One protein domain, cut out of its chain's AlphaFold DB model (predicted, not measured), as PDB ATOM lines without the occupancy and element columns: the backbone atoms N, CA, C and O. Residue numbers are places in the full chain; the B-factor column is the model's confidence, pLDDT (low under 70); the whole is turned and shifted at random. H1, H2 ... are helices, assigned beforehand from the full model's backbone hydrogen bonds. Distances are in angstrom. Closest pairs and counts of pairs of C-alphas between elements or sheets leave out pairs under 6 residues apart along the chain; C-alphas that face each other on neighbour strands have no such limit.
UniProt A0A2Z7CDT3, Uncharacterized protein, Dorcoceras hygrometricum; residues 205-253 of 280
ATOM      1  N   PHE A 205      -3.472  33.214  77.602       92.81
ATOM      2  CA  PHE A 205      -3.859  32.519  76.373       92.81
ATOM      3  C   PHE A 205      -2.644  32.117  75.531       92.81
ATOM      4  O   PHE A 205      -2.566  30.965  75.107       92.81
ATOM      5  N   ASP A 206      -1.672  33.013  75.331       90.25
ATOM      6  CA  ASP A 206      -0.441  32.698  74.588       90.25
ATOM      7  C   ASP A 206       0.336  31.546  75.241       90.25
ATOM      8  O   ASP A 206       0.871  30.669  74.558       90.25
ATOM      9  N   THR A 207       0.348  31.510  76.576       89.94
ATOM     10  CA  THR A 207       0.971  30.431  77.353       89.94
ATOM     11  C   THR A 207       0.243  29.100  77.138       89.94
ATOM     12  O   THR A 207       0.886  28.084  76.859       89.94
ATOM     13  N   LEU A 208      -1.094  29.091  77.211       88.88
ATOM     14  CA  LEU A 208      -1.918  27.900  76.963       88.88
ATOM     15  C   LEU A 208      -1.809  27.407  75.514       88.88
ATOM     16  O   LEU A 208      -1.647  26.207  75.279       88.88
ATOM     17  N   LEU A 209      -1.852  28.318  74.540       88.56
ATOM     18  CA  LEU A 209      -1.687  28.007  73.123       88.56
ATOM     19  C   LEU A 209      -0.300  27.421  72.853       88.56
ATOM     20  O   LEU A 209      -0.191  26.419  72.148       88.56
ATOM     21  N   GLY A 210       0.746  28.002  73.447       85.44
ATOM     22  CA  GLY A 210       2.107  27.479  73.389       85.44
ATOM     23  C   GLY A 210       2.212  26.062  73.956       85.44
ATOM     24  O   GLY A 210       2.771  25.187  73.292       85.44
ATOM     25  N   LYS A 211       1.612  25.804  75.132       86.19
ATOM     26  CA  LYS A 211       1.547  24.461  75.744       86.19
ATOM     27  C   LYS A 211       0.870  23.459  74.796       86.19
ATOM     28  O   LYS A 211       1.452  22.420  74.491       86.19
ATOM     29  N   LYS A 212      -0.311  23.794  74.260       86.69
ATOM     30  CA  LYS A 212      -1.096  22.904  73.383       86.69
ATOM     31  C   LYS A 212      -0.441  22.671  72.012       86.69
ATOM     32  O   LYS A 212      -0.359  21.534  71.554       86.69
ATOM     33  N   ALA A 213       0.074  23.716  71.360       85.31
ATOM     34  CA  ALA A 213       0.793  23.595  70.087       85.31
ATOM     35  C   ALA A 213       2.101  22.800  70.238       85.31
ATOM     36  O   ALA A 213       2.444  22.004  69.360       85.31
ATOM     37  N   GLY A 214       2.798  22.978  71.366       83.81
ATOM     38  CA  GLY A 214       3.957  22.174  71.743       83.81
ATOM     39  C   GLY A 214       3.621  20.683  71.837       83.81
ATOM     40  O   GLY A 214       4.338  19.874  71.248       83.81
ATOM     41  N   GLY A 215       2.500  20.334  72.481       84.00
ATOM     42  CA  GLY A 215       1.965  18.967  72.547       84.00
ATOM     43  C   GLY A 215       1.724  18.343  71.165       84.00
ATOM     44  O   GLY A 215       2.327  17.318  70.833       84.00
ATOM     45  N   TYR A 216       0.968  19.019  70.287       82.06
ATOM     46  CA  TYR A 216       0.734  18.545  68.914       82.06
ATOM     47  C   TYR A 216       2.026  18.374  68.109       82.06
ATOM     48  O   TYR A 216       2.186  17.375  67.404       82.06
ATOM     49  N   PHE A 217       2.960  19.326  68.201       83.56
ATOM     50  CA  PHE A 217       4.241  19.237  67.502       83.56
ATOM     51  C   PHE A 217       5.067  18.049  68.006       83.56
ATOM     52  O   PHE A 217       5.593  17.280  67.202       83.56
ATOM     53  N   LYS A 218       5.125  17.851  69.329       82.31
ATOM     54  CA  LYS A 218       5.788  16.713  69.978       82.31
ATOM     55  C   LYS A 218       5.186  15.385  69.512       82.31
ATOM     56  O   LYS A 218       5.931  14.492  69.102       82.31
ATOM     57  N   ASN A 219       3.859  15.266  69.496       84.06
ATOM     58  CA  ASN A 219       3.149  14.059  69.066       84.06
ATOM     59  C   ASN A 219       3.303  13.786  67.559       84.06
ATOM     60  O   ASN A 219       3.641  12.668  67.166       84.06
ATOM     61  N   GLY A 220       3.148  14.802  66.707       85.25
ATOM     62  CA  GLY A 220       3.352  14.688  65.259       85.25
ATOM     63  C   GLY A 220       4.795  14.332  64.889       85.25
ATOM     64  O   GLY A 220       5.022  13.460  64.047       85.25
ATOM     65  N   PHE A 221       5.778  14.934  65.565       82.19
ATOM     66  CA  PHE A 221       7.195  14.607  65.399       82.19
ATOM     67  C   PHE A 221       7.484  13.157  65.793       82.19
ATOM     68  O   PHE A 221       8.144  12.436  65.045       82.19
ATOM     69  N   ARG A 222       6.930  12.688  66.919       81.62
ATOM     70  CA  ARG A 222       7.018  11.276  67.321       81.62
ATOM     71  C   ARG A 222       6.379  10.342  66.293       81.62
ATOM     72  O   ARG A 222       6.973   9.312  65.985       81.62
ATOM     73  N   GLY A 223       5.223  10.703  65.735       85.44
ATOM     74  CA  GLY A 223       4.567   9.943  64.667       85.44
ATOM     75  C   GLY A 223       5.413   9.853  63.390       85.44
ATOM     76  O   GLY A 223       5.600   8.764  62.848       85.44
ATOM     77  N   CYS A 224       5.993  10.972  62.945       81.88
ATOM     78  CA  CYS A 224       6.869  11.014  61.771       81.88
ATOM     79  C   CYS A 224       8.175  10.230  61.998       81.88
ATOM     80  O   CYS A 224       8.566   9.418  61.160       81.88
ATOM     81  N   LEU A 225       8.798  10.380  63.174       77.31
ATOM     82  CA  LEU A 225       9.954   9.580  63.588       77.31
ATOM     83  C   LEU A 225       9.650   8.080  63.582       77.31
ATOM     84  O   LEU A 225      10.455   7.289  63.094       77.31
ATOM     85  N   ALA A 226       8.494   7.669  64.111       81.94
ATOM     86  CA  ALA A 226       8.079   6.270  64.093       81.94
ATOM     87  C   ALA A 226       7.948   5.740  62.655       81.94
ATOM     88  O   ALA A 226       8.370   4.620  62.370       81.94
ATOM     89  N   GLN A 227       7.435   6.561  61.735       83.69
ATOM     90  CA  GLN A 227       7.328   6.222  60.319       83.69
ATOM     91  C   GLN A 227       8.699   6.091  59.635       83.69
ATOM     92  O   GLN A 227       8.908   5.159  58.860       83.69
ATOM     93  N   TRP A 228       9.655   6.978  59.927       79.19
ATOM     94  CA  TRP A 228      11.023   6.854  59.414       79.19
ATOM     95  C   TRP A 228      11.705   5.590  59.930       79.19
ATOM     96  O   TRP A 228      12.285   4.849  59.135       79.19
ATOM     97  N   ARG A 229      11.567   5.281  61.226       80.25
ATOM     98  CA  ARG A 229      12.085   4.031  61.803       80.25
ATOM     99  C   ARG A 229      11.467   2.798  61.137       80.25
ATOM    100  O   ARG A 229      12.182   1.843  60.852       80.25
ATOM    101  N   ALA A 230      10.172   2.834  60.815       79.81
ATOM    102  CA  ALA A 230       9.504   1.764  60.068       79.81
ATOM    103  C   ALA A 230      10.044   1.593  58.630       79.81
ATOM    104  O   ALA A 230      10.003   0.486  58.096       79.81
ATOM    105  N   ASN A 231      10.597   2.652  58.030       80.44
ATOM    106  CA  ASN A 231      11.236   2.642  56.709       80.44
ATOM    107  C   ASN A 231      12.760   2.385  56.752       80.44
ATOM    108  O   ASN A 231      13.422   2.519  55.725       80.44
ATOM    109  N   GLY A 232      13.320   1.999  57.908       76.38
ATOM    110  CA  GLY A 232      14.728   1.595  58.047       76.38
ATOM    111  C   GLY A 232      15.700   2.691  58.499       76.38
ATOM    112  O   GLY A 232      16.905   2.488  58.421       76.38
ATOM    113  N   TYR A 233      15.202   3.834  58.972       66.94
ATOM    114  CA  TYR A 233      16.020   4.920  59.528       66.94
ATOM    115  C   TYR A 233      16.557   4.586  60.932       66.94
ATOM    116  O   TYR A 233      15.766   4.192  61.798       66.94
ATOM    117  N   SER A 234      17.855   4.809  61.193       65.94
ATOM    118  CA  SER A 234      18.460   4.716  62.535       65.94
ATOM    119  C   SER A 234      19.091   6.044  62.977       65.94
ATOM    120  O   SER A 234      19.654   6.796  62.184       65.94
ATOM    121  N   GLU A 235      18.974   6.369  64.268       63.31
ATOM    122  CA  GLU A 235      19.440   7.647  64.839       63.31
ATOM    123  C   GLU A 235      20.980   7.778  64.855       63.31
ATOM    124  O   GLU A 235      21.497   8.867  65.094       63.31
ATOM    125  N   GLU A 236      21.717   6.704  64.542       63.56
ATOM    126  CA  GLU A 236      23.184   6.692  64.460       63.56
ATOM    127  C   GLU A 236      23.742   7.427  63.224       63.56
ATOM    128  O   GLU A 236      24.926   7.767  63.204       63.56
ATOM    129  N   GLU A 237      22.915   7.705  62.207       60.00
ATOM    130  CA  GLU A 237      23.340   8.343  60.947       60.00
ATOM    131  C   GLU A 237      23.278   9.890  60.962       60.00
ATOM    132  O   GLU A 237      23.624  10.535  59.968       60.00
ATOM    133  N   HIS A 238      22.887  10.522  62.080       60.53
ATOM    134  CA  HIS A 238      22.577  11.961  62.126       60.53
ATOM    135  C   HIS A 238      23.596  12.834  62.884       60.53
ATOM    136  O   HIS A 238      24.199  12.398  63.863       60.53
ATOM    137  N   PRO A 239      23.778  14.110  62.472       63.09
ATOM    138  CA  PRO A 239      24.620  15.069  63.187       63.09
ATOM    139  C   PRO A 239      24.030  15.434  64.561       63.09
ATOM    140  O   PRO A 239      22.812  15.468  64.730       63.09
ATOM    141  N   ALA A 240      24.896  15.794  65.518       61.78
ATOM    142  CA  ALA A 240      24.540  16.121  66.911       61.78
ATOM    143  C   ALA A 240      23.384  17.134  67.061       61.78
ATOM    144  O   ALA A 240      22.604  17.052  68.005       61.78
ATOM    145  N   SER A 241      23.213  18.033  66.089       65.25
ATOM    146  CA  SER A 241      22.112  19.000  66.047       65.25
ATOM    147  C   SER A 241      20.716  18.364  65.986       65.25
ATOM    148  O   SER A 241      19.753  19.002  66.389       65.25
ATOM    149  N   PHE A 242      20.572  17.133  65.478       68.19
ATOM    150  CA  PHE A 242      19.282  16.431  65.432       68.19
ATOM    151  C   PHE A 242      18.860  15.898  66.811       68.19
ATOM    152  O   PHE A 242      17.685  15.969  67.169       68.19
ATOM    153  N   LEU A 243      19.823  15.422  67.605       70.31
ATOM    154  CA  LEU A 243      19.578  14.920  68.959       70.31
ATOM    155  C   LEU A 243      19.260  16.061  69.939       70.31
ATOM    156  O   LEU A 243      18.360  15.910  70.762       70.31
ATOM    157  N   ASP A 244      19.900  17.226  69.790       74.56
ATOM    158  CA  ASP A 244      19.540  18.440  70.545       74.56
ATOM    159  C   ASP A 244      18.093  18.875  70.269       74.56
ATOM    160  O   ASP A 244      17.361  19.243  71.187       74.56
ATOM    161  N   VAL A 245      17.645  18.777  69.013       71.88
ATOM    162  CA  VAL A 245      16.251  19.063  68.638       71.88
ATOM    163  C   VAL A 245      15.299  18.043  69.268       71.88
ATOM    164  O   VAL A 245      14.267  18.429  69.811       71.88
ATOM    165  N   GLN A 246      15.640  16.752  69.264       72.44
ATOM    166  CA  GLN A 246      14.824  15.707  69.891       72.44
ATOM    167  C   GLN A 246      14.695  15.904  71.413       72.44
ATOM    168  O   GLN A 246      13.597  15.752  71.955       72.44
ATOM    169  N   GLN A 247      15.783  16.286  72.091       74.81
ATOM    170  CA  GLN A 247      15.795  16.569  73.527       74.81
ATOM    171  C   GLN A 247      15.005  17.840  73.867       74.81
ATOM    172  O   GLN A 247      14.171  17.809  74.771       74.81
ATOM    173  N   ALA A 248      15.189  18.922  73.101       76.62
ATOM    174  CA  ALA A 248      14.428  20.158  73.272       76.62
ATOM    175  C   ALA A 248      12.916  19.923  73.117       76.62
ATOM    176  O   ALA A 248      12.125  20.486  73.864       76.62
ATOM    177  N   ILE A 249      12.506  19.041  72.197       74.12
ATOM    178  CA  ILE A 249      11.097  18.672  71.983       74.12
ATOM    179  C   ILE A 249      10.535  17.818  73.132       74.12
ATOM    180  O   ILE A 249       9.352  17.921  73.461       74.12
ATOM    181  N   LEU A 250      11.360  16.966  73.748       69.44
ATOM    182  CA  LEU A 250      10.994  16.160  74.918       69.44
ATOM    183  C   LEU A 250      10.706  17.023  76.153       69.44
ATOM    184  O   LEU A 250       9.808  16.675  76.919       69.44
ATOM    185  N   GLU A 251      11.439  18.129  76.296       71.38
ATOM    186  CA  GLU A 251      11.357  19.091  77.403       71.38
ATOM    187  C   GLU A 251      10.228  20.130  77.226       71.38
ATOM    188  O   GLU A 251       9.873  20.833  78.172       71.38
ATOM    189  N   MET A 252       9.608  20.203  76.038       64.88
ATOM    190  CA  MET A 252       8.377  20.976  75.839       64.88
ATOM    191  C   MET A 252       7.210  20.338  76.608       64.88
ATOM    192  O   MET A 252       7.082  19.108  76.656       64.88
ATOM    193  N   ALA A 253       6.379  21.205  77.200       60.03
ATOM    194  CA  ALA A 253       5.347  20.877  78.182       60.03
ATOM    195  C   ALA A 253       4.453  19.685  77.791       60.03
ATOM    196  O   ALA A 253       4.052  19.547  76.636       60.03
TER     197      ALA A 253
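This is residues 205 to 253 of the 280 residues of an uncharacterized protein of Dorcoceras hygrometricum (UniProt A0A2Z7CDT3). A long helix, H1, makes the length of an open, flat triangle; the link after it turns away from its end, and a shorter helix, H2, slants back so that its last residues come near the middle of H1. The two helices meet there alone, and the space between H1, the link and the rest of H2 is open. The printed part has 49 residues with two named helices, H1 then H2, and no named strand; the class is all helix. The whole is loose, with a radius of gyration of the C-alphas of 12.7 A, and spans 40 by 21 by 10 A.

H1 is residues 205 to 230, from C-alpha 205 at (-3.859, 32.519, 76.373) to C-alpha 230 at (9.504, 1.764, 60.068), 37.3 A from first to last C-alpha. A short link of 9 residues follows. H2 is residues 240 to 251, 17.1 A long, and ends with C-alpha 251 at (11.357, 19.091, 77.403).

H1 and H2 only just touch, with 3 pairs of C-alphas within 8 A. The closest C-alphas are those of Lys 218 and Ile 249, 6.0 A apart. H1 touches with residues 214 to 218 alone, H2 with residues 249 to 250 alone. They run opposite ways at a steep tilt of 50 degrees, with centres 12.8 A apart. In both helices every O i to N i+4 pair is within hydrogen-bond range.

The two C-alphas farthest apart are those of Phe 205 and Gly 232, at 40.5 A. Residues 226 to 232, of which 226 to 230 belong to H1, stand free, as do residues 236 to 242, of which 240 to 242 belong to H2. The printed part has no cut. The mean pLDDT of the printed part is 76.9; residues 233 to 242, 250 and 252 to 253 are under 70.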